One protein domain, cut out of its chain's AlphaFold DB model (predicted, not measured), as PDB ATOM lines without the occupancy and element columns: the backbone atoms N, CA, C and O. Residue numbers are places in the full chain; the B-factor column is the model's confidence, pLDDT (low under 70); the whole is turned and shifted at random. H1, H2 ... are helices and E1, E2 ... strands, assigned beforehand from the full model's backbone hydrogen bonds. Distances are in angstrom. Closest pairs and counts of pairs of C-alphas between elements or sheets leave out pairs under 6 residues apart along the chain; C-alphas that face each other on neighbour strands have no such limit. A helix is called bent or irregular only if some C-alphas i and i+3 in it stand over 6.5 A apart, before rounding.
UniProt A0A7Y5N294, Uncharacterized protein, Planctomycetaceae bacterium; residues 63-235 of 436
ATOM      1  N   PHE A  63     -19.329   7.290 -60.862       90.75
ATOM      2  CA  PHE A  63     -17.909   7.423 -60.512       90.75
ATOM      3  C   PHE A  63     -17.198   8.532 -61.300       90.75
ATOM      4  O   PHE A  63     -16.389   9.262 -60.731       90.75
ATOM      5  N   GLU A  64     -17.526   8.717 -62.579       94.31
ATOM      6  CA  GLU A  64     -17.006   9.831 -63.384       94.31
ATOM      7  C   GLU A  64     -17.433  11.190 -62.821       94.31
ATOM      8  O   GLU A  64     -16.599  12.080 -62.655       94.31
ATOM      9  N   ARG A  65     -18.717  11.343 -62.459       96.00
ATOM     10  CA  ARG A  65     -19.229  12.570 -61.824       96.00
ATOM     11  C   ARG A  65     -18.563  12.844 -60.479       96.00
ATOM     12  O   ARG A  65     -18.186  13.983 -60.222       96.00
ATOM     13  N   HIS A  66     -18.378  11.809 -59.666       94.88
ATOM     14  CA  HIS A  66     -17.631  11.900 -58.414       94.88
ATOM     15  C   HIS A  66     -16.198  12.414 -58.643       94.88
ATOM     16  O   HIS A  66     -15.745  13.347 -57.981       94.88
ATOM     17  N   GLY A  67     -15.495  11.864 -59.642       95.00
ATOM     18  CA  GLY A  67     -14.165  12.332 -60.037       95.00
ATOM     19  C   GLY A  67     -14.151  13.804 -60.459       95.00
ATOM     20  O   GLY A  67     -13.345  14.577 -59.948       95.00
ATOM     21  N   GLN A  68     -15.089  14.210 -61.319       97.00
ATOM     22  CA  GLN A  68     -15.224  15.597 -61.779       97.00
ATOM     23  C   GLN A  68     -15.514  16.572 -60.629       97.00
ATOM     24  O   GLN A  68     -14.961  17.672 -60.602       97.00
ATOM     25  N   ALA A  69     -16.355  16.184 -59.667       97.00
ATOM     26  CA  ALA A  69     -16.659  17.000 -58.494       97.00
ATOM     27  C   ALA A  69     -15.421  17.203 -57.603       97.00
ATOM     28  O   ALA A  69     -15.154  18.320 -57.152       97.00
ATOM     29  N   LEU A  70     -14.612  16.156 -57.404       96.62
ATOM     30  CA  LEU A  70     -13.334  16.260 -56.693       96.62
ATOM     31  C   LEU A  70     -12.313  17.123 -57.447       96.62
ATOM     32  O   LEU A  70     -11.591  17.900 -56.820       96.62
ATOM     33  N   ASP A  71     -12.270  17.037 -58.776       96.62
ATOM     34  CA  ASP A  71     -11.392  17.877 -59.594       96.62
ATOM     35  C   ASP A  71     -11.772  19.359 -59.468       96.62
ATOM     36  O   ASP A  71     -10.894  20.203 -59.266       96.62
ATOM     37  N   GLN A  72     -13.071  19.678 -59.481       97.00
ATOM     38  CA  GLN A  72     -13.584  21.033 -59.245       97.00
ATOM     39  C   GLN A  72     -13.238  21.544 -57.841       97.00
ATOM     40  O   GLN A  72     -12.718  22.655 -57.705       97.00
ATOM     41  N   ALA A  73     -13.450  20.727 -56.802       97.00
ATOM     42  CA  ALA A  73     -13.072  21.069 -55.431       97.00
ATOM     43  C   ALA A  73     -11.560  21.333 -55.314       97.00
ATOM     44  O   ALA A  73     -11.134  22.326 -54.726       97.00
ATOM     45  N   SER A  74     -10.733  20.492 -55.943       95.94
ATOM     46  CA  SER A  74      -9.280  20.677 -55.949       95.94
ATOM     47  C   SER A  74      -8.865  21.973 -56.642       95.94
ATOM     48  O   SER A  74      -7.992  22.671 -56.136       95.94
ATOM     49  N   ALA A  75      -9.509  22.338 -57.757       95.44
ATOM     50  CA  ALA A  75      -9.232  23.580 -58.469       95.44
ATOM     51  C   ALA A  75      -9.534  24.809 -57.600       95.44
ATOM     52  O   ALA A  75      -8.739  25.747 -57.589       95.44
ATOM     53  N   GLN A  76     -10.624  24.769 -56.826       94.31
ATOM     54  CA  GLN A  76     -11.000  25.827 -55.885       94.31
ATOM     55  C   GLN A  76     -10.001  25.978 -54.727       94.31
ATOM     56  O   GLN A  76      -9.730  27.096 -54.296       94.31
ATOM     57  N   ALA A  77      -9.428  24.875 -54.239       94.94
ATOM     58  CA  ALA A  77      -8.441  24.890 -53.159       94.94
ATOM     59  C   ALA A  77      -7.007  25.228 -53.610       94.94
ATOM     60  O   ALA A  77      -6.124  25.364 -52.759       94.94
ATOM     61  N   ARG A  78      -6.720  25.350 -54.917       92.50
ATOM     62  CA  ARG A  78      -5.345  25.592 -55.395       92.50
ATOM     63  C   ARG A  78      -4.771  26.880 -54.813       92.50
ATOM     64  O   ARG A  78      -5.389  27.937 -54.871       92.50
ATOM     65  N   GLY A  79      -3.559  26.781 -54.270       89.56
ATOM     66  CA  GLY A  79      -2.875  27.905 -53.626       89.56
ATOM     67  C   GLY A  79      -3.478  28.328 -52.282       89.56
ATOM     68  O   GLY A  79      -3.042  29.334 -51.733       89.56
ATOM     69  N   SER A  80      -4.452  27.575 -51.760       91.31
ATOM     70  CA  SER A  80      -5.063  27.804 -50.451       91.31
ATOM     71  C   SER A  80      -4.601  26.758 -49.433       91.31
ATOM     72  O   SER A  80      -4.224  25.643 -49.796       91.31
ATOM     73  N   SER A  81      -4.671  27.115 -48.155       89.56
ATOM     74  CA  SER A  81      -4.282  26.270 -47.022       89.56
ATOM     75  C   SER A  81      -5.459  26.030 -46.066       89.56
ATOM     76  O   SER A  81      -6.380  26.851 -46.031       89.56
ATOM     77  N   PRO A  82      -5.427  24.951 -45.258       89.62
ATOM     78  CA  PRO A  82      -6.413  24.702 -44.203       89.62
ATOM     79  C   PRO A  82      -6.711  25.940 -43.352       89.62
ATOM     80  O   PRO A  82      -5.803  26.690 -42.992       89.62
ATOM     81  N   GLY A  83      -7.990  26.163 -43.043       87.19
ATOM     82  CA  GLY A  83      -8.470  27.347 -42.327       87.19
ATOM     83  C   GLY A  83      -8.741  28.574 -43.206       87.19
ATOM     84  O   GLY A  83      -9.364  29.524 -42.734       87.19
ATOM     85  N   GLN A  84      -8.328  28.584 -44.479       94.25
ATOM     86  CA  GLN A  84      -8.689  29.657 -45.412       94.25
ATOM     87  C   GLN A  84     -10.059  29.400 -46.059       94.25
ATOM     88  O   GLN A  84     -10.342  28.262 -46.433       94.25
ATOM     89  N   PRO A  85     -10.888  30.435 -46.308       96.25
ATOM     90  CA  PRO A  85     -12.251  30.257 -46.821       96.25
ATOM     91  C   PRO A  85     -12.357  29.419 -48.104       96.25
ATOM     92  O   PRO A  85     -13.259  28.596 -48.233       96.25
ATOM     93  N   ALA A  86     -11.422  29.598 -49.045       95.38
ATOM     94  CA  ALA A  86     -11.406  28.841 -50.298       95.38
ATOM     95  C   ALA A  86     -11.101  27.350 -50.079       95.38
ATOM     96  O   ALA A  86     -11.742  26.497 -50.694       95.38
ATOM     97  N   PHE A  87     -10.173  27.036 -49.170       96.06
ATOM     98  CA  PHE A  87      -9.870  25.656 -48.799       96.06
ATOM     99  C   PHE A  87     -11.040  25.012 -48.053       96.06
ATOM    100  O   PHE A  87     -11.405  23.880 -48.348       96.06
ATOM    101  N   GLU A  88     -11.665  25.738 -47.126       96.62
ATOM    102  CA  GLU A  88     -12.803  25.236 -46.353       96.62
ATOM    103  C   GLU A  88     -14.010  24.907 -47.238       96.62
ATOM    104  O   GLU A  88     -14.586  23.826 -47.120       96.62
ATOM    105  N   ALA A  89     -14.332  25.777 -48.199       97.25
ATOM    106  CA  ALA A  89     -15.398  25.523 -49.166       97.25
ATOM    107  C   ALA A  89     -15.099  24.309 -50.069       97.25
ATOM    108  O   ALA A  89     -15.986  23.497 -50.346       97.25
ATOM    109  N   ALA A  90     -13.843  24.146 -50.498       97.62
ATOM    110  CA  ALA A  90     -13.408  22.978 -51.258       97.62
ATOM    111  C   ALA A  90     -13.450  21.686 -50.424       97.62
ATOM    112  O   ALA A  90     -13.860  20.638 -50.924       97.62
ATOM    113  N   LEU A  91     -13.075  21.753 -49.145       97.31
ATOM    114  CA  LEU A  91     -13.154  20.627 -48.220       97.31
ATOM    115  C   LEU A  91     -14.607  20.211 -47.970       97.31
ATOM    116  O   LEU A  91     -14.897  19.019 -47.936       97.31
ATOM    117  N   GLU A  92     -15.536  21.156 -47.846       97.62
ATOM    118  CA  GLU A  92     -16.969  20.850 -47.767       97.62
ATOM    119  C   GLU A  92     -17.496  20.184 -49.043       97.62
ATOM    120  O   GLU A  92     -18.317  19.268 -48.964       97.62
ATOM    121  N   ALA A  93     -17.016  20.600 -50.218       97.62
ATOM    122  CA  ALA A  93     -17.338  19.933 -51.477       97.62
ATOM    123  C   ALA A  93     -16.800  18.497 -51.513       97.62
ATOM    124  O   ALA A  93     -17.563  17.568 -51.768       97.62
ATOM    125  N   ALA A  94     -15.530  18.295 -51.159       97.94
ATOM    126  CA  ALA A  94     -14.939  16.963 -51.072       97.94
ATOM    127  C   ALA A  94     -15.602  16.089 -49.988       97.94
ATOM    128  O   ALA A  94     -15.697  14.875 -50.149       97.94
ATOM    129  N   ALA A  95     -16.107  16.684 -48.904       97.69
ATOM    130  CA  ALA A  95     -16.842  15.968 -47.867       97.69
ATOM    131  C   ALA A  95     -18.192  15.434 -48.370       97.69
ATOM    132  O   ALA A  95     -18.574  14.327 -48.003       97.69
ATOM    133  N   ARG A  96     -18.900  16.164 -49.245       97.44
ATOM    134  CA  ARG A  96     -20.120  15.646 -49.896       97.44
ATOM    135  C   ARG A  96     -19.820  14.432 -50.773       97.44
ATOM    136  O   ARG A  96     -20.557  13.452 -50.744       97.44
ATOM    137  N   GLU A  97     -18.701  14.474 -51.485       97.31
ATOM    138  CA  GLU A  97     -18.234  13.356 -52.304       97.31
ATOM    139  C   GLU A  97     -17.802  12.148 -51.459       97.31
ATOM    140  O   GLU A  97     -18.108  11.003 -51.794       97.31
ATOM    141  N   ALA A  98     -17.156  12.390 -50.318       96.44
ATOM    142  CA  ALA A  98     -16.864  11.347 -49.343       96.44
ATOM    143  C   ALA A  98     -18.140  10.732 -48.746       96.44
ATOM    144  O   ALA A  98     -18.192   9.522 -48.536       96.44
ATOM    145  N   ASP A  99     -19.174  11.537 -48.488       95.62
ATOM    146  CA  ASP A  99     -20.462  11.058 -47.983       95.62
ATOM    147  C   ASP A  99     -21.155  10.099 -48.955       95.62
ATOM    148  O   ASP A  99     -21.619   9.027 -48.555       95.62
ATOM    149  N   TRP A 100     -21.148  10.450 -50.243       93.44
ATOM    150  CA  TRP A 100     -21.611   9.562 -51.303       93.44
ATOM    151  C   TRP A 100     -20.806   8.255 -51.332       93.44
ATOM    152  O   TRP A 100     -21.397   7.175 -51.340       93.44
ATOM    153  N   LEU A 101     -19.470   8.333 -51.262       91.12
ATOM    154  CA  LEU A 101     -18.600   7.153 -51.280       91.12
ATOM    155  C   LEU A 101     -18.859   6.218 -50.087       91.12
ATOM    156  O   LEU A 101     -18.919   5.002 -50.263       91.12
ATOM    157  N   MET A 102     -19.060   6.768 -48.884       92.19
ATOM    158  CA  MET A 102     -19.407   5.986 -47.689       92.19
ATOM    159  C   MET A 102     -20.742   5.248 -47.839       92.19
ATOM    160  O   MET A 102     -20.880   4.127 -47.349       92.19
ATOM    161  N   ALA A 103     -21.726   5.863 -48.501       87.88
ATOM    162  CA  ALA A 103     -23.013   5.231 -48.775       87.88
ATOM    163  C   ALA A 103     -22.911   4.146 -49.862       87.88
ATOM    164  O   ALA A 103     -23.597   3.124 -49.780       87.88
ATOM    165  N   GLU A 104     -22.052   4.355 -50.864       85.06
ATOM    166  CA  GLU A 104     -21.889   3.415 -51.975       85.06
ATOM    167  C   GLU A 104     -21.026   2.204 -51.585       85.06
ATOM    168  O   GLU A 104     -21.332   1.084 -51.995       85.06
ATOM    169  N   MET A 105     -20.008   2.390 -50.734       82.75
ATOM    170  CA  MET A 105     -19.089   1.340 -50.277       82.75
ATOM    171  C   MET A 105     -19.125   1.166 -48.745       82.75
ATOM    172  O   MET A 105     -18.298   1.743 -48.039       82.75
ATOM    173  N   PRO A 106     -20.006   0.303 -48.199       70.75
ATOM    174  CA  PRO A 106     -20.155   0.118 -46.749       70.75
ATOM    175  C   PRO A 106     -18.900  -0.386 -46.016       70.75
ATOM    176  O   PRO A 106     -18.835  -0.319 -44.792       70.75
ATOM    177  N   SER A 107     -17.887  -0.884 -46.731       81.69
ATOM    178  CA  SER A 107     -16.590  -1.260 -46.150       81.69
ATOM    179  C   SER A 107     -15.683  -0.070 -45.818       81.69
ATOM    180  O   SER A 107     -14.708  -0.251 -45.087       81.69
ATOM    181  N   TYR A 108     -15.977   1.137 -46.322       83.75
ATOM    182  CA  TYR A 108     -15.171   2.338 -46.057       83.75
ATOM    183  C   TYR A 108     -15.276   2.804 -44.610       83.75
ATOM    184  O   TYR A 108     -14.289   3.273 -44.040       83.75
ATOM    185  N   VAL A 109     -16.459   2.666 -44.009       89.56
ATOM    186  CA  VAL A 109     -16.727   3.127 -42.647       89.56
ATOM    187  C   VAL A 109     -17.517   2.106 -41.838       89.56
ATOM    188  O   VAL A 109     -18.265   1.311 -42.401       89.56
ATOM    189  N   PRO A 110     -17.377   2.113 -40.505       89.06
ATOM    190  CA  PRO A 110     -18.151   1.215 -39.669       89.06
ATOM    191  C   PRO A 110     -19.669   1.441 -39.787       89.06
ATOM    192  O   PRO A 110     -20.090   2.591 -39.929       89.06
ATOM    193  N   PRO A 111     -20.515   0.403 -39.621       86.50
ATOM    194  CA  PRO A 111     -21.965   0.508 -39.815       86.50
ATOM    195  C   PRO A 111     -22.624   1.643 -39.021       86.50
ATOM    196  O   PRO A 111     -23.478   2.355 -39.544       86.50
ATOM    197  N   ARG A 112     -22.163   1.884 -37.785       87.88
ATOM    198  CA  ARG A 112     -22.675   2.968 -36.929       87.88
ATOM    199  C   ARG A 112     -22.528   4.366 -37.530       87.88
ATOM    200  O   ARG A 112     -23.255   5.273 -37.136       87.88
ATOM    201  N   VAL A 113     -21.558   4.558 -38.426       90.94
ATOM    202  CA  VAL A 113     -21.320   5.841 -39.094       90.94
ATOM    203  C   VAL A 113     -22.484   6.151 -40.025       90.94
ATOM    204  O   VAL A 113     -22.928   7.289 -40.076       90.94
ATOM    205  N   LEU A 114     -23.051   5.144 -40.692       88.19
ATOM    206  CA  LEU A 114     -24.156   5.342 -41.632       88.19
ATOM    207  C   LEU A 114     -25.465   5.739 -40.934       88.19
ATOM    208  O   LEU A 114     -26.296   6.411 -41.543       88.19
ATOM    209  N   THR A 115     -25.630   5.369 -39.662       89.75
ATOM    210  CA  THR A 115     -26.840   5.630 -38.866       89.75
ATOM    211  C   THR A 115     -26.714   6.811 -37.898       89.75
ATOM    212  O   THR A 115     -27.708   7.199 -37.292       89.75
ATOM    213  N   ASN A 116     -25.520   7.385 -37.713       93.94
ATOM    214  CA  ASN A 116     -25.283   8.516 -36.812       93.94
ATOM    215  C   ASN A 116     -24.855   9.754 -37.609       93.94
ATOM    216  O   ASN A 116     -23.730   9.818 -38.097       93.94
ATOM    217  N   HIS A 117     -25.736  10.752 -37.693       94.94
ATOM    218  CA  HIS A 117     -25.538  11.945 -38.521       94.94
ATOM    219  C   HIS A 117     -24.280  12.754 -38.160       94.94
ATOM    220  O   HIS A 117     -23.497  13.101 -39.040       94.94
ATOM    221  N   GLU A 118     -24.043  13.024 -36.876       95.25
ATOM    222  CA  GLU A 118     -22.878  13.806 -36.437       95.25
ATOM    223  C   GLU A 118     -21.565  13.055 -36.698       95.25
ATOM    224  O   GLU A 118     -20.572  13.620 -37.161       95.25
ATOM    225  N   LEU A 119     -21.551  11.746 -36.433       94.25
ATOM    226  CA  LEU A 119     -20.390  10.912 -36.718       94.25
ATOM    227  C   LEU A 119     -20.130  10.815 -38.227       94.25
ATOM    228  O   LEU A 119     -18.980  10.927 -38.651       94.25
ATOM    229  N   ARG A 120     -21.187  10.675 -39.032       95.44
ATOM    230  CA  ARG A 120     -21.121  10.667 -40.496       95.44
ATOM    231  C   ARG A 120     -20.501  11.945 -41.041       95.44
ATOM    232  O   ARG A 120     -19.590  11.860 -41.853       95.44
ATOM    233  N   GLN A 121     -20.912  13.110 -40.542       96.25
ATOM    234  CA  GLN A 121     -20.338  14.397 -40.948       96.25
ATOM    235  C   GLN A 121     -18.842  14.503 -40.625       96.25
ATOM    236  O   GLN A 121     -18.057  14.948 -41.465       96.25
ATOM    237  N   ARG A 122     -18.420  14.049 -39.436       96.38
ATOM    238  CA  ARG A 122     -16.994  14.017 -39.067       96.38
ATOM    239  C   ARG A 122     -16.190  13.112 -39.997       96.38
ATOM    240  O   ARG A 122     -15.131  13.516 -40.470       96.38
ATOM    241  N   TYR A 123     -16.706  11.920 -40.297       95.81
ATOM    242  CA  TYR A 123     -16.082  10.997 -41.245       95.81
ATOM    243  C   TYR A 123     -16.030  11.557 -42.667       95.81
ATOM    244  O   TYR A 123     -14.971  11.517 -43.287       95.81
ATOM    245  N   ALA A 124     -17.130  12.125 -43.163       96.81
ATOM    246  CA  ALA A 124     -17.211  12.744 -44.481       96.81
ATOM    247  C   ALA A 124     -16.139  13.824 -44.644       96.81
ATOM    248  O   ALA A 124     -15.406  13.836 -45.626       96.81
ATOM    249  N   ARG A 125     -15.971  14.688 -43.639       96.88
ATOM    250  CA  ARG A 125     -14.936  15.725 -43.650       96.88
ATOM    251  C   ARG A 125     -13.521  15.149 -43.570       96.88
ATOM    252  O   ARG A 125     -12.636  15.609 -44.285       96.88
ATOM    253  N   TRP A 126     -13.303  14.135 -42.734       95.44
ATOM    254  CA  TRP A 126     -12.002  13.478 -42.574       95.44
ATOM    255  C   TRP A 126     -11.552  12.726 -43.841       95.44
ATOM    256  O   TRP A 126     -10.396  12.849 -44.242       95.44
ATOM    257  N   ILE A 127     -12.461  12.000 -44.503       95.00
ATOM    258  CA  ILE A 127     -12.218  11.324 -45.790       95.00
ATOM    259  C   ILE A 127     -12.128  12.351 -46.928       95.00
ATOM    260  O   ILE A 127     -11.255  12.250 -47.782       95.00
ATOM    261  N   GLY A 128     -12.989  13.372 -46.929       96.12
ATOM    262  CA  GLY A 128     -12.980  14.444 -47.927       96.12
ATOM    263  C   GLY A 128     -11.643  15.181 -47.980       96.12
ATOM    264  O   GLY A 128     -11.161  15.496 -49.064       96.12
ATOM    265  N   PHE A 129     -10.990  15.368 -46.828       95.56
ATOM    266  CA  PHE A 129      -9.633  15.911 -46.759       95.56
ATOM    267  C   PHE A 129      -8.624  15.062 -47.549       95.56
ATOM    268  O   PHE A 129      -7.820  15.606 -48.306       95.56
ATOM    269  N   ASP A 130      -8.694  13.733 -47.431       92.44
ATOM    270  CA  ASP A 130      -7.820  12.825 -48.183       92.44
ATOM    271  C   ASP A 130      -8.084  12.874 -49.677       92.44
ATOM    272  O   ASP A 130      -7.142  12.960 -50.466       92.44
ATOM    273  N   LEU A 131      -9.360  12.826 -50.064       93.81
ATOM    274  CA  LEU A 131      -9.767  12.869 -51.465       93.81
ATOM    275  C   LEU A 131      -9.337  14.187 -52.123       93.81
ATOM    276  O   LEU A 131      -8.818  14.174 -53.239       93.81
ATOM    277  N   LEU A 132      -9.474  15.310 -51.410       95.31
ATOM    278  CA  LEU A 132      -9.034  16.622 -51.874       95.31
ATOM    279  C   LEU A 132      -7.512  16.667 -52.067       95.31
ATOM    280  O   LEU A 132      -7.027  17.026 -53.143       95.31
ATOM    281  N   HIS A 133      -6.736  16.257 -51.061       93.00
ATOM    282  CA  HIS A 133      -5.272  16.283 -51.141       93.00
ATOM    283  C   HIS A 133      -4.691  15.263 -52.129       93.00
ATOM    284  O   HIS A 133      -3.632  15.510 -52.705       93.00
ATOM    285  N   ALA A 134      -5.391  14.158 -52.400       90.25
ATOM    286  CA  ALA A 134      -5.027  13.243 -53.478       90.25
ATOM    287  C   ALA A 134      -5.103  13.908 -54.869       90.25
ATOM    288  O   ALA A 134      -4.394  13.481 -55.784       90.25
ATOM    289  N   ARG A 135      -5.929  14.956 -55.031       92.00
ATOM    290  CA  ARG A 135      -6.128  15.711 -56.284       92.00
ATOM    291  C   ARG A 135      -5.320  17.004 -56.378       92.00
ATOM    292  O   ARG A 135      -4.950  17.401 -57.478       92.00
ATOM    293  N   LEU A 136      -4.985  17.630 -55.251       89.94
ATOM    294  CA  LEU A 136      -4.159  18.847 -55.219       89.94
ATOM    295  C   LEU A 136      -2.709  18.628 -55.695       89.94
ATOM    296  O   LEU A 136      -2.013  19.596 -56.000       89.94
ATOM    297  N   GLY A 137      -2.254  17.377 -55.787       82.25
ATOM    298  CA  GLY A 137      -0.874  17.039 -56.134       82.25
ATOM    299  C   GLY A 137       0.067  17.079 -54.923       82.25
ATOM    300  O   GLY A 137      -0.361  17.068 -53.770       82.25
ATOM    301  N   GLY A 138       1.378  17.078 -55.170       86.88
ATOM    302  CA  GLY A 138       2.391  17.129 -54.109       86.88
ATOM    303  C   GLY A 138       2.585  15.804 -53.358       86.88
ATOM    304  O   GLY A 138       2.382  14.722 -53.913       86.88
ATOM    305  N   ARG A 139       3.020  15.885 -52.089       90.31
ATOM    306  CA  ARG A 139       3.469  14.721 -51.296       90.31
ATOM    307  C   ARG A 139       2.385  13.649 -51.144       90.31
ATOM    308  O   ARG A 139       2.677  12.481 -51.367       90.31
ATOM    309  N   VAL A 140       1.146  14.023 -50.811       89.44
ATOM    310  CA  VAL A 140       0.042  13.062 -50.605       89.44
ATOM    311  C   VAL A 140      -0.301  12.318 -51.898       89.44
ATOM    312  O   VAL A 140      -0.379  11.093 -51.897       89.44
ATOM    313  N   SER A 141      -0.429  13.029 -53.021       88.56
ATOM    314  CA  SER A 141      -0.679  12.414 -54.332       88.56
ATOM    315  C   SER A 141       0.460  11.473 -54.760       88.56
ATOM    316  O   SER A 141       0.205  10.332 -55.150       88.56
ATOM    317  N   ALA A 142       1.724  11.881 -54.585       91.44
ATOM    318  CA  ALA A 142       2.882  11.024 -54.860       91.44
ATOM    319  C   ALA A 142       2.905   9.759 -53.982       91.44
ATOM    320  O   ALA A 142       3.254   8.675 -54.454       91.44
ATOM    321  N   LEU A 143       2.501   9.878 -52.715       93.12
ATOM    322  CA  LEU A 143       2.381   8.742 -51.806       93.12
ATOM    323  C   LEU A 143       1.249   7.788 -52.208       93.12
ATOM    324  O   LEU A 143       1.454   6.581 -52.145       93.12
ATOM    325  N   TYR A 144       0.104   8.279 -52.692       89.88
ATOM    326  CA  TYR A 144      -0.939   7.412 -53.258       89.88
ATOM    327  C   TYR A 144      -0.452   6.652 -54.499       89.88
ATOM    328  O   TYR A 144      -0.732   5.464 -54.639       89.88
ATOM    329  N   THR A 145       0.345   7.287 -55.365       88.25
ATOM    330  CA  THR A 145       0.990   6.595 -56.494       88.25
ATOM    331  C   THR A 145       1.937   5.494 -56.014       88.25
ATOM    332  O   THR A 145       1.870   4.372 -56.517       88.25
ATOM    333  N   ARG A 146       2.774   5.768 -55.001       89.62
ATOM    334  CA  ARG A 146       3.643   4.752 -54.376       89.62
ATOM    335  C   ARG A 146       2.841   3.627 -53.722       89.62
ATOM    336  O   ARG A 146       3.234   2.470 -53.831       89.62
ATOM    337  N   LEU A 147       1.717   3.945 -53.079       87.56
ATOM    338  CA  LEU A 147       0.830   2.946 -52.489       87.56
ATOM    339  C   LEU A 147       0.267   2.027 -53.576       87.56
ATOM    340  O   LEU A 147       0.352   0.815 -53.434       87.56
ATOM    341  N   ASN A 148      -0.219   2.581 -54.690       82.50
ATOM    342  CA  ASN A 148      -0.710   1.796 -55.826       82.50
ATOM    343  C   ASN A 148       0.382   0.905 -56.437       82.50
ATOM    344  O   ASN A 148       0.104  -0.238 -56.786       82.50
ATOM    345  N   GLN A 149       1.624   1.390 -56.526       81.31
ATOM    346  CA  GLN A 149       2.767   0.588 -56.980       81.31
ATOM    347  C   GLN A 149       3.073  -0.568 -56.020       81.31
ATOM    348  O   GLN A 149       3.273  -1.695 -56.464       81.31
ATOM    349  N   ALA A 150       3.074  -0.313 -54.709       80.19
ATOM    350  CA  ALA A 150       3.315  -1.342 -53.698       80.19
ATOM    351  C   ALA A 150       2.172  -2.376 -53.648       80.19
ATOM    352  O   ALA A 150       2.421  -3.574 -53.547       80.19
ATOM    353  N   THR A 151       0.930  -1.928 -53.832       77.44
ATOM    354  CA  THR A 151      -0.246  -2.784 -54.003       77.44
ATOM    355  C   THR A 151      -0.140  -3.657 -55.252       77.44
ATOM    356  O   THR A 151      -0.352  -4.865 -55.183       77.44
ATOM    357  N   ALA A 152       0.229  -3.073 -56.396       72.19
ATOM    358  CA  ALA A 152       0.469  -3.828 -57.622       72.19
ATOM    359  C   ALA A 152       1.601  -4.852 -57.432       72.19
ATOM    360  O   ALA A 152       1.529  -5.953 -57.972       72.19
ATOM    361  N   ALA A 153       2.598  -4.529 -56.601       70.88
ATOM    362  CA  ALA A 153       3.668  -5.443 -56.220       70.88
ATOM    363  C   ALA A 153       3.219  -6.562 -55.264       70.88
ATOM    364  O   ALA A 153       3.907  -7.568 -55.192       70.88
ATOM    365  N   LEU A 154       2.083  -6.472 -54.561       71.00
ATOM    366  CA  LEU A 154       1.469  -7.649 -53.914       71.00
ATOM    367  C   LEU A 154       0.746  -8.562 -54.910       71.00
ATOM    368  O   LEU A 154       0.335  -9.660 -54.539       71.00
ATOM    369  N   GLY A 155       0.569  -8.095 -56.150       56.59
ATOM    370  CA  GLY A 155      -0.322  -8.639 -57.160       56.59
ATOM    371  C   GLY A 155      -0.336 -10.162 -57.232       56.59
ATOM    372  O   GLY A 155       0.657 -10.792 -57.580       56.59
ATOM    373  N   PHE A 156      -1.513 -10.708 -56.921       51.81
ATOM    374  CA  PHE A 156      -2.146 -11.907 -57.481       51.81
ATOM    375  C   PHE A 156      -1.371 -13.229 -57.543       51.81
ATOM    376  O   PHE A 156      -1.887 -14.174 -58.133       51.81
ATOM    377  N   GLY A 157      -0.218 -13.332 -56.883       46.47
ATOM    378  CA  GLY A 157       0.667 -14.495 -56.948       46.47
ATOM    379  C   GLY A 157       1.896 -14.311 -57.846       46.47
ATOM    380  O   GLY A 157       2.556 -15.314 -58.120       46.47
ATOM    381  N   ALA A 158       2.200 -13.075 -58.278       46.91
ATOM    382  CA  ALA A 158       3.318 -12.666 -59.142       46.91
ATOM    383  C   ALA A 158       4.556 -12.158 -58.374       46.91
ATOM    384  O   ALA A 158       5.623 -11.996 -58.967       46.91
ATOM    385  N   ASN A 159       4.454 -11.947 -57.059       57.25
ATOM    386  CA  ASN A 159       5.589 -11.529 -56.242       57.25
ATOM    387  C   ASN A 159       6.239 -12.722 -55.537       57.25
ATOM    388  O   ASN A 159       5.609 -13.391 -54.721       57.25
ATOM    389  N   GLU A 160       7.515 -12.964 -55.831       60.69
ATOM    390  CA  GLU A 160       8.332 -13.966 -55.133       60.69
ATOM    391  C   GLU A 160       8.665 -13.549 -53.689       60.69
ATOM    392  O   GLU A 160       9.121 -14.370 -52.898       60.69
ATOM    393  N   ASN A 161       8.426 -12.283 -53.331       72.75
ATOM    394  CA  ASN A 161       8.642 -11.735 -51.999       72.75
ATOM    395  C   ASN A 161       7.470 -10.839 -51.540       72.75
ATOM    396  O   ASN A 161       7.607  -9.612 -51.432       72.75
ATOM    397  N   PRO A 162       6.295 -11.434 -51.250       75.31
ATOM    398  CA  PRO A 162       5.108 -10.685 -50.837       75.31
ATOM    399  C   PRO A 162       5.332  -9.881 -49.550       75.31
ATOM    400  O   PRO A 162       4.754  -8.810 -49.380       75.31
ATOM    401  N   MET A 163       6.208 -10.352 -48.658       83.69
ATOM    402  CA  MET A 163       6.459  -9.703 -47.371       83.69
ATOM    403  C   MET A 163       7.131  -8.336 -47.513       83.69
ATOM    404  O   MET A 163       6.770  -7.411 -46.786       83.69
ATOM    405  N   GLU A 164       8.066  -8.168 -48.449       85.19
ATOM    406  CA  GLU A 164       8.689  -6.857 -48.685       85.19
ATOM    407  C   GLU A 164       7.700  -5.852 -49.280       85.19
ATOM    408  O   GLU A 164       7.680  -4.691 -48.871       85.19
ATOM    409  N   ALA A 165       6.806  -6.299 -50.165       83.69
ATOM    410  CA  ALA A 165       5.733  -5.447 -50.671       83.69
ATOM    411  C   ALA A 165       4.751  -5.042 -49.554       83.69
ATOM    412  O   ALA A 165       4.384  -3.869 -49.469       83.69
ATOM    413  N   VAL A 166       4.402  -5.954 -48.633       87.88
ATOM    414  CA  VAL A 166       3.582  -5.617 -47.453       87.88
ATOM    415  C   VAL A 166       4.274  -4.564 -46.588       87.88
ATOM    416  O   VAL A 166       3.649  -3.569 -46.218       87.88
ATOM    417  N   LYS A 167       5.566  -4.743 -46.280       90.25
ATOM    418  CA  LYS A 167       6.340  -3.767 -45.494       90.25
ATOM    419  C   LYS A 167       6.367  -2.398 -46.172       90.25
ATOM    420  O   LYS A 167       6.145  -1.388 -45.505       90.25
ATOM    421  N   ALA A 168       6.581  -2.361 -47.488       89.31
ATOM    422  CA  ALA A 168       6.560  -1.125 -48.265       89.31
ATOM    423  C   ALA A 168       5.187  -0.436 -48.208       89.31
ATOM    424  O   ALA A 168       5.120   0.775 -47.997       89.31
ATOM    425  N   MET A 169       4.089  -1.189 -48.318       90.19
ATOM    426  CA  MET A 169       2.735  -0.640 -48.172       90.19
ATOM    427  C   MET A 169       2.487  -0.062 -46.779       90.19
ATOM    428  O   MET A 169       1.994   1.059 -46.670       90.19
ATOM    429  N   LEU A 170       2.852  -0.785 -45.715       92.69
ATOM    430  CA  LEU A 170       2.720  -0.300 -44.336       92.69
ATOM    431  C   LEU A 170       3.526   0.985 -44.104       92.69
ATOM    432  O   LEU A 170       3.035   1.909 -43.452       92.69
ATOM    433  N   ALA A 171       4.735   1.065 -44.666       94.44
ATOM    434  CA  ALA A 171       5.556   2.269 -44.611       94.44
ATOM    435  C   ALA A 171       4.871   3.449 -45.317       94.44
ATOM    436  O   ALA A 171       4.723   4.512 -44.717       94.44
ATOM    437  N   VAL A 172       4.362   3.249 -46.538       94.50
ATOM    438  CA  VAL A 172       3.653   4.300 -47.288       94.50
ATOM    439  C   VAL A 172       2.376   4.748 -46.568       94.50
ATOM    440  O   VAL A 172       2.100   5.943 -46.522       94.50
ATOM    441  N   LEU A 173       1.613   3.835 -45.959       94.19
ATOM    442  CA  LEU A 173       0.427   4.185 -45.166       94.19
ATOM    443  C   LEU A 173       0.781   5.044 -43.944       94.19
ATOM    444  O   LEU A 173       0.070   6.002 -43.636       94.19
ATOM    445  N   ARG A 174       1.898   4.742 -43.271       95.56
ATOM    446  CA  ARG A 174       2.412   5.568 -42.169       95.56
ATOM    447  C   ARG A 174       2.852   6.947 -42.668       95.56
ATOM    448  O   ARG A 174       2.478   7.946 -42.058       95.56
ATOM    449  N   GLU A 175       3.581   7.012 -43.784       95.81
ATOM    450  CA  GLU A 175       3.989   8.274 -44.421       95.81
ATOM    451  C   GLU A 175       2.774   9.121 -44.842       95.81
ATOM    452  O   GLU A 175       2.778  10.336 -44.650       95.81
ATOM    453  N   LEU A 176       1.717   8.494 -45.374       93.69
ATOM    454  CA  LEU A 176       0.449   9.153 -45.710       93.69
ATOM    455  C   LEU A 176      -0.212   9.743 -44.465       93.69
ATOM    456  O   LEU A 176      -0.602  10.909 -44.472       93.69
ATOM    457  N   ALA A 177      -0.315   8.963 -43.387       92.75
ATOM    458  CA  ALA A 177      -0.909   9.425 -42.138       92.75
ATOM    459  C   ALA A 177      -0.126  10.603 -41.524       92.75
ATOM    460  O   ALA A 177      -0.738  11.551 -41.035       92.75
ATOM    461  N   GLN A 178       1.208  10.584 -41.595       94.50
ATOM    462  CA  GLN A 178       2.060  11.695 -41.151       94.50
ATOM    463  C   GLN A 178       1.877  12.939 -42.024       94.50
ATOM    464  O   GLN A 178       1.631  14.024 -41.502       94.50
ATOM    465  N   ALA A 179       1.914  12.781 -43.351       93.19
ATOM    466  CA  ALA A 179       1.722  13.890 -44.284       93.19
ATOM    467  C   ALA A 179       0.363  14.579 -44.080       93.19
ATOM    468  O   ALA A 179       0.270  15.799 -44.155       93.19
ATOM    469  N   ARG A 180      -0.691  13.816 -43.765       91.06
ATOM    470  CA  ARG A 180      -2.004  14.377 -43.411       91.06
ATOM    471  C   ARG A 180      -1.956  15.253 -42.161       91.06
ATOM    472  O   ARG A 180      -2.529  16.338 -42.173       91.06
ATOM    473  N   GLN A 181      -1.284  14.796 -41.103       90.19
ATOM    474  CA  GLN A 181      -1.156  15.568 -39.863       90.19
ATOM    475  C   GLN A 181      -0.375  16.867 -40.083       90.19
ATOM    476  O   GLN A 181      -0.804  17.918 -39.615       90.19
ATOM    477  N   GLU A 182       0.725  16.810 -40.838       91.94
ATOM    478  CA  GLU A 182       1.518  17.991 -41.215       91.94
ATOM    479  C   GLU A 182       0.697  19.010 -42.020       91.94
ATOM    480  O   GLU A 182       0.877  20.216 -41.870       91.94
ATOM    481  N   LEU A 183      -0.236  18.527 -42.844       90.94
ATOM    482  CA  LEU A 183      -1.167  19.344 -43.619       90.94
ATOM    483  C   LEU A 183      -2.382  19.820 -42.808       90.94
ATOM    484  O   LEU A 183      -3.311  20.360 -43.393       90.94
ATOM    485  N   GLY A 184      -2.418  19.623 -41.487       89.94
ATOM    486  CA  GLY A 184      -3.517  20.107 -40.649       89.94
ATOM    487  C   GLY A 184      -4.837  19.363 -40.869       89.94
ATOM    488  O   GLY A 184      -5.900  19.983 -40.849       89.94
ATOM    489  N   SER A 185      -4.783  18.045 -41.093       90.75
ATOM    490  CA  SER A 185      -5.983  17.217 -41.252       90.75
ATOM    491  C   SER A 185      -6.995  17.425 -40.117       90.75
ATOM    492  O   SER A 185      -6.578  17.562 -38.961       90.75
ATOM    493  N   PRO A 186      -8.311  17.344 -40.398       92.19
ATOM    494  CA  PRO A 186      -9.336  17.332 -39.361       92.19
ATOM    495  C   PRO A 186      -9.042  16.286 -38.273       92.19
ATOM    496  O   PRO A 186      -8.441  15.247 -38.581       92.19
ATOM    497  N   PRO A 187      -9.495  16.509 -37.024       91.81
ATOM    498  CA  PRO A 187      -9.359  15.524 -35.960       91.81
ATOM    499  C   PRO A 187      -9.918  14.163 -36.371       91.81
ATOM    500  O   PRO A 187     -10.876  14.081 -37.145       91.81
ATOM    501  N   ASP A 188      -9.347  13.100 -35.808       93.25
ATOM    502  CA  ASP A 188      -9.882  11.758 -35.991       93.25
ATOM    503  C   ASP A 188     -11.381  11.735 -35.632       93.25
ATOM    504  O   ASP A 188     -11.741  12.170 -34.531       93.25
ATOM    505  N   PRO A 189     -12.265  11.230 -36.512       92.25
ATOM    506  CA  PRO A 189     -13.710  11.341 -36.323       92.25
ATOM    507  C   PRO A 189     -14.203  10.604 -35.078       92.25
ATOM    508  O   PRO A 189     -15.277  10.905 -34.560       92.25
ATOM    509  N   GLU A 190     -13.415   9.657 -34.576       88.75
ATOM    510  CA  GLU A 190     -13.732   8.874 -33.394       88.75
ATOM    511  C   GLU A 190     -12.851   9.237 -32.206       88.75
ATOM    512  O   GLU A 190     -13.158   8.787 -31.108       88.75
ATOM    513  N   GLY A 191     -11.807  10.053 -32.395       89.62
ATOM    514  CA  GLY A 191     -10.802  10.404 -31.391       89.62
ATOM    515  C   GLY A 191      -9.774   9.296 -31.143       89.62
ATOM    516  O   GLY A 191      -9.352   9.103 -30.002       89.62
ATOM    517  N   LEU A 192      -9.461   8.480 -32.150       90.31
ATOM    518  CA  LEU A 192      -8.413   7.461 -32.054       90.31
ATOM    519  C   LEU A 192      -7.016   8.085 -32.044       90.31
ATOM    520  O   LEU A 192      -6.781   9.126 -32.660       90.31
ATOM    521  N   SER A 193      -6.071   7.410 -31.387       91.62
ATOM    522  CA  SER A 193      -4.651   7.728 -31.532       91.62
ATOM    523  C   SER A 193      -4.153   7.438 -32.952       91.62
ATOM    524  O   SER A 193      -4.756   6.664 -33.703       91.62
ATOM    525  N   PHE A 194      -3.017   8.042 -33.311       91.75
ATOM    526  CA  PHE A 194      -2.373   7.847 -34.614       91.75
ATOM    527  C   PHE A 194      -2.173   6.361 -34.947       91.75
ATOM    528  O   PHE A 194      -2.577   5.906 -36.014       91.75
ATOM    529  N   GLU A 195      -1.614   5.586 -34.012       91.31
ATOM    530  CA  GLU A 195      -1.347   4.157 -34.215       91.31
ATOM    531  C   GLU A 195      -2.645   3.339 -34.325       91.31
ATOM    532  O   GLU A 195      -2.733   2.427 -35.148       91.31
ATOM    533  N   ALA A 196      -3.689   3.685 -33.561       89.56
ATOM    534  CA  ALA A 196      -4.985   3.017 -33.660       89.56
ATOM    535  C   ALA A 196      -5.669   3.277 -35.016       89.56
ATOM    536  O   ALA A 196      -6.183   2.342 -35.633       89.56
ATOM    537  N   ARG A 197      -5.634   4.517 -35.526       91.81
ATOM    538  CA  ARG A 197      -6.182   4.828 -36.857       91.81
ATOM    539  C   ARG A 197      -5.347   4.205 -37.975       91.81
ATOM    540  O   ARG A 197      -5.926   3.651 -38.909       91.81
ATOM    541  N   LEU A 198      -4.017   4.245 -37.867       92.25
ATOM    542  CA  LEU A 198      -3.117   3.613 -38.833       92.25
ATOM    543  C   LEU A 198      -3.362   2.101 -38.907       92.25
ATOM    544  O   LEU A 198      -3.414   1.553 -40.002       92.25
ATOM    545  N   ARG A 199      -3.588   1.430 -37.772       91.19
ATOM    546  CA  ARG A 199      -3.975   0.012 -37.731       91.19
ATOM    547  C   ARG A 199      -5.270  -0.257 -38.498       91.19
ATOM    548  O   ARG A 199      -5.309  -1.195 -39.290       91.19
ATOM    549  N   ILE A 200      -6.311   0.559 -38.306       90.44
ATOM    550  CA  ILE A 200      -7.576   0.403 -39.042       90.44
ATOM    551  C   ILE A 200      -7.351   0.598 -40.546       90.44
ATOM    552  O   ILE A 200      -7.730  -0.277 -41.322       90.44
ATOM    553  N   ALA A 201      -6.679   1.677 -40.955       90.19
ATOM    554  CA  ALA A 201      -6.398   1.953 -42.365       90.19
ATOM    555  C   ALA A 201      -5.560   0.836 -43.016       90.19
ATOM    556  O   ALA A 201      -5.900   0.344 -44.092       90.19
ATOM    557  N   SER A 202      -4.516   0.372 -42.322       91.19
ATOM    558  CA  SER A 202      -3.702  -0.775 -42.734       91.19
ATOM    559  C   SER A 202      -4.529  -2.044 -42.854       91.19
ATOM    560  O   SER A 202      -4.382  -2.759 -43.839       91.19
ATOM    561  N   SER A 203      -5.440  -2.309 -41.914       88.94
ATOM    562  CA  SER A 203      -6.325  -3.465 -42.007       88.94
ATOM    563  C   SER A 203      -7.270  -3.377 -43.202       88.94
ATOM    564  O   SER A 203      -7.334  -4.334 -43.963       88.94
ATOM    565  N   GLN A 204      -7.928  -2.240 -43.452       87.00
ATOM    566  CA  GLN A 204      -8.818  -2.073 -44.609       87.00
ATOM    567  C   GLN A 204      -8.071  -2.235 -45.939       87.00
ATOM    568  O   GLN A 204      -8.589  -2.871 -46.852       87.00
ATOM    569  N   MET A 205      -6.850  -1.699 -46.035       84.56
ATOM    570  CA  MET A 205      -6.046  -1.772 -47.253       84.56
ATOM    571  C   MET A 205      -5.433  -3.161 -47.459       84.56
ATOM    572  O   MET A 205      -5.662  -3.792 -48.482       84.56
ATOM    573  N   LEU A 206      -4.656  -3.666 -46.496       80.56
ATOM    574  CA  LEU A 206      -3.865  -4.887 -46.669       80.56
ATOM    575  C   LEU A 206      -4.680  -6.163 -46.529       80.56
ATOM    576  O   LEU A 206      -4.360  -7.146 -47.199       80.56
ATOM    577  N   SER A 207      -5.742  -6.173 -45.712       74.50
ATOM    578  CA  SER A 207      -6.548  -7.393 -45.589       74.50
ATOM    579  C   SER A 207      -7.269  -7.760 -46.888       74.50
ATOM    580  O   SER A 207      -7.516  -8.942 -47.122       74.50
ATOM    581  N   ALA A 208      -7.479  -6.797 -47.796       73.62
ATOM    582  CA  ALA A 208      -7.959  -7.059 -49.153       73.62
ATOM    583  C   ALA A 208      -7.013  -7.955 -49.968       73.62
ATOM    584  O   ALA A 208      -7.467  -8.762 -50.783       73.62
ATOM    585  N   TYR A 209      -5.709  -7.853 -49.701       76.62
ATOM    586  CA  TYR A 209      -4.646  -8.558 -50.414       76.62
ATOM    587  C   TYR A 209      -4.139  -9.800 -49.675       76.62
ATOM    588  O   TYR A 209      -3.339 -10.544 -50.236       76.62
ATOM    589  N   LEU A 210      -4.627 -10.093 -48.460       76.44
ATOM    590  CA  LEU A 210      -4.245 -11.303 -47.710       76.44
ATOM    591  C   LEU A 210      -4.502 -12.595 -48.497       76.44
ATOM    592  O   LEU A 210      -3.783 -13.573 -48.343       76.44
ATOM    593  N   ARG A 211      -5.502 -12.597 -49.379       71.12
ATOM    594  CA  ARG A 211      -5.821 -13.749 -50.238       71.12
ATOM    595  C   ARG A 211      -4.963 -13.822 -51.504       71.12
ATOM    596  O   ARG A 211      -5.150 -14.716 -52.316       71.12
ATOM    597  N   LEU A 212      -4.064 -12.866 -51.718       70.62
ATOM    598  CA  LEU A 212      -3.088 -12.910 -52.814       70.62
ATOM    599  C   LEU A 212      -1.726 -13.429 -52.347       70.62
ATOM    600  O   LEU A 212      -0.854 -13.683 -53.171       70.62
ATOM    601  N   ILE A 213      -1.546 -13.584 -51.035       72.31
ATOM    602  CA  ILE A 213      -0.321 -14.091 -50.423       72.31
ATOM    603  C   ILE A 213      -0.532 -15.519 -49.917       72.31
ATOM    604  O   ILE A 213      -1.640 -15.904 -49.530       72.31
ATOM    605  N   ALA A 214       0.549 -16.299 -49.922       69.81
ATOM    606  CA  ALA A 214       0.521 -17.689 -49.485       69.81
ATOM    607  C   ALA A 214       0.031 -17.806 -48.023       69.81
ATOM    608  O   ALA A 214       0.346 -16.927 -47.209       69.81
ATOM    609  N   PRO A 215      -0.733 -18.858 -47.667       71.00
ATOM    610  CA  PRO A 215      -1.320 -19.021 -46.334       71.00
ATOM    611  C   PRO A 215      -0.325 -18.848 -45.176       71.00
ATOM    612  O   PRO A 215      -0.617 -18.154 -44.205       71.00
ATOM    613  N   GLU A 216       0.881 -19.396 -45.295       71.81
ATOM    614  CA  GLU A 216       1.953 -19.298 -44.298       71.81
ATOM    615  C   GLU A 216       2.400 -17.855 -44.000       71.81
ATOM    616  O   GLU A 216       2.943 -17.581 -42.930       71.81
ATOM    617  N   HIS A 217       2.141 -16.912 -44.910       78.00
ATOM    618  CA  HIS A 217       2.468 -15.495 -44.747       78.00
ATOM    619  C   HIS A 217       1.311 -14.665 -44.182       78.00
ATOM    620  O   HIS A 217       1.540 -13.564 -43.684       78.00
ATOM    621  N   GLN A 218       0.077 -15.174 -44.191       80.19
ATOM    622  CA  GLN A 218      -1.100 -14.409 -43.763       80.19
ATOM    623  C   GLN A 218      -1.061 -14.046 -42.273       80.19
ATOM    624  O   GLN A 218      -1.344 -12.905 -41.913       80.19
ATOM    625  N   GLY A 219      -0.665 -14.992 -41.413       82.06
ATOM    626  CA  GLY A 219      -0.484 -14.746 -39.977       82.06
ATOM    627  C   GLY A 219       0.553 -13.650 -39.697       82.06
ATOM    628  O   GLY A 219       0.198 -12.642 -39.087       82.06
ATOM    629  N   PRO A 220       1.794 -13.782 -40.206       85.88
ATOM    630  CA  PRO A 220       2.814 -12.740 -40.103       85.88
ATOM    631  C   PRO A 220       2.368 -11.361 -40.611       85.88
ATOM    632  O   PRO A 220       2.650 -10.354 -39.967       85.88
ATOM    633  N   VAL A 221       1.646 -11.282 -41.735       86.50
ATOM    634  CA  VAL A 221       1.123 -10.000 -42.249       86.50
ATOM    635  C   VAL A 221       0.101  -9.386 -41.295       86.50
ATOM    636  O   VAL A 221       0.148  -8.185 -41.030       86.50
ATOM    637  N   LEU A 222      -0.801 -10.195 -40.741       86.25
ATOM    638  CA  LEU A 222      -1.758  -9.728 -39.742       86.25
ATOM    639  C   LEU A 222      -1.050  -9.239 -38.470       86.25
ATOM    640  O   LEU A 222      -1.431  -8.195 -37.945       86.25
ATOM    641  N   GLU A 223       0.019  -9.899 -38.017       88.81
ATOM    642  CA  GLU A 223       0.823  -9.409 -36.886       88.81
ATOM    643  C   GLU A 223       1.529  -8.082 -37.191       88.81
ATOM    644  O   GLU A 223       1.643  -7.237 -36.303       88.81
ATOM    645  N   MET A 224       1.951  -7.837 -38.436       90.56
ATOM    646  CA  MET A 224       2.509  -6.535 -38.829       90.56
ATOM    647  C   MET A 224       1.471  -5.404 -38.761       90.56
ATOM    648  O   MET A 224       1.830  -4.262 -38.481       90.56
ATOM    649  N   ILE A 225       0.191  -5.704 -39.002       89.06
ATOM    650  CA  ILE A 225      -0.910  -4.729 -38.917       89.06
ATOM    651  C   ILE A 225      -1.329  -4.509 -37.459       89.06
ATOM    652  O   ILE A 225      -1.517  -3.376 -37.010       89.06
ATOM    653  N   TYR A 226      -1.514  -5.603 -36.721       86.81
ATOM    654  CA  TYR A 226      -2.209  -5.613 -35.437       86.81
ATOM    655  C   TYR A 226      -1.278  -5.666 -34.214       86.81
ATOM    656  O   TYR A 226      -1.712  -5.330 -33.111       86.81
ATOM    657  N   GLY A 227      -0.001  -6.002 -34.411       87.00
ATOM    658  CA  GLY A 227       1.021  -6.163 -33.376       87.00
ATOM    659  C   GLY A 227       1.318  -7.630 -33.051       87.00
ATOM    660  O   GLY A 227       0.517  -8.522 -33.332       87.00
ATOM    661  N   GLN A 228       2.471  -7.891 -32.430       87.06
ATOM    662  CA  GLN A 228       2.859  -9.246 -32.016       87.06
ATOM    663  C   GLN A 228       1.849  -9.858 -31.038       87.06
ATOM    664  O   GLN A 228       1.362  -9.176 -30.134       87.06
ATOM    665  N   GLY A 229       1.533 -11.145 -31.217       81.12
ATOM    666  CA  GLY A 229       0.613 -11.880 -30.339       81.12
ATOM    667  C   GLY A 229      -0.863 -11.508 -30.512       81.12
ATOM    668  O   GLY A 229      -1.717 -11.985 -29.766       81.12
ATOM    669  N   SER A 230      -1.185 -10.664 -31.497       81.00
ATOM    670  CA  SER A 230      -2.565 -10.320 -31.855       81.00
ATOM    671  C   SER A 230      -3.235 -11.372 -32.743       81.00
ATOM    672  O   SER A 230      -4.441 -11.296 -32.978       81.00
ATOM    673  N   VAL A 231      -2.468 -12.347 -33.232       80.75
ATOM    674  CA  VAL A 231      -2.904 -13.371 -34.176       80.75
ATOM    675  C   VAL A 231      -2.765 -14.744 -33.541       80.75
ATOM    676  O   VAL A 231      -1.735 -15.085 -32.969       80.75
ATOM    677  N   GLU A 232      -3.796 -15.560 -33.695       76.50
ATOM    678  CA  GLU A 232      -3.761 -16.975 -33.364       76.50
ATOM    679  C   GLU A 232      -4.150 -17.790 -34.592       76.50
ATOM    680  O   GLU A 232      -5.167 -17.533 -35.239       76.50
ATOM    681  N   VAL A 233      -3.335 -18.786 -34.923       72.31
ATOM    682  CA  VAL A 233      -3.592 -19.686 -36.045       72.31
ATOM    683  C   VAL A 233      -4.272 -20.940 -35.514       72.31
ATOM    684  O   VAL A 233      -3.694 -21.669 -34.711       72.31
ATOM    685  N   VAL A 234      -5.496 -21.205 -35.968       68.44
ATOM    686  CA  VAL A 234      -6.321 -22.304 -35.466       68.44
ATOM    687  C   VAL A 234      -6.656 -23.304 -36.575       68.44
ATOM    688  O   VAL A 234      -7.253 -22.978 -37.605       68.44
ATOM    689  N   GLY A 235      -6.312 -24.570 -36.331       61.59
ATOM    690  CA  GLY A 235      -6.643 -25.706 -37.193       61.59
ATOM    691  C   GLY A 235      -5.744 -25.873 -38.432       61.59
ATOM    692  O   GLY A 235      -5.080 -24.930 -38.871       61.59
TER     693      GLY A 235
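Overview. This is residues 63 to 235 of the 436 residues of an uncharacterized protein of Planctomycetaceae bacterium (UniProt A0A7Y5N294). This is an elongated body of helices in two parts: at one end H4 crosses the helical hairpin of H1 and H2, and at the other H6, H7 and H8 form an up-and-down bundle, each running against the one before it, with H5 side by side with H6. H4 and H5 make the corner between the parts, and the small H3 sits at the start of H4. The printed part has 173 residues, with eight named helices and then one short strand, E1; the class is mostly helix. It is compact, with a radius of gyration of the C-alphas of 17.2 A, and spans 55 by 32 by 30 A.

Along the chain. Find C-alpha 63 at (-17.909, 7.423, -60.512); from there H1 runs to residue 77, 21.2 A on. H2 takes residues 85 to 104, over 29.0 A, and H3 residues 111 to 115. H4, residues 117 to 136, covers 28.0 A and ends at (-4.159, 18.847, -55.219). Next come H5, residues 138 to 153, 22.7 A, and H6, residues 162 to 182, 30.5 A. H7, residues 194 to 212, spans 27.6 A; it has a kink of 37 degrees near residue 206 and is irregular, with C-alphas 208 and 211 7.1 A apart. H8, residues 215 to 226, is only just irregular, with C-alphas 216 and 219 6.7 A apart. E1, residues 231 to 234, ends at (-6.321, -22.304, -35.466) and pairs with no named strand.

Arrangement. Begin at the hub, H4, which touches four helices. Its closest C-alphas to H2 are Gly 128 and Ala 95, 4.2 A, at a steep tilt of 68 degrees, only just short of about perpendicular. With residues 131 to 136 alone it touches H1, at Leu 136 and Ser 74, 5.5 A. H1 and H2 are a hairpin, closest at C-alphas 73 and 90, 4.6 A. H4 touches H3 and H5 only at the corner, with closest C-alphas 120 and 113, 5.0 A, and 134 and 141, 4.5 A. The hairpin of H5 and H6 has a shallow tilt of 16 degrees, closest at C-alphas 150 and 169, 5.6 A. H6 touches H7 at C-alphas 170 and 202, 6.6 A, and H8 at 166 and 221, 7.2 A. H7 and H8, also a hairpin, come closest at C-alphas 199 and 225, 5.8 A. Every O i to N i+4 pair is within hydrogen-bond range in H1, H2, H5 and H6; H4 has 15 of 16, H7 11 of 15, H8 6 of 8, and H3 0 of 1 but 2 of 2 O i to N i+3 pairs.

Size, cuts and confidence. The C-alphas of Pro 85 and Gly 235 are the two farthest apart, 57.1 A. The printed part has no cut, and the link from H6 to H7, of 11 residues, is long. Look for pLDDT under 70 at residues 155 to 160, 214 and 234 to 235.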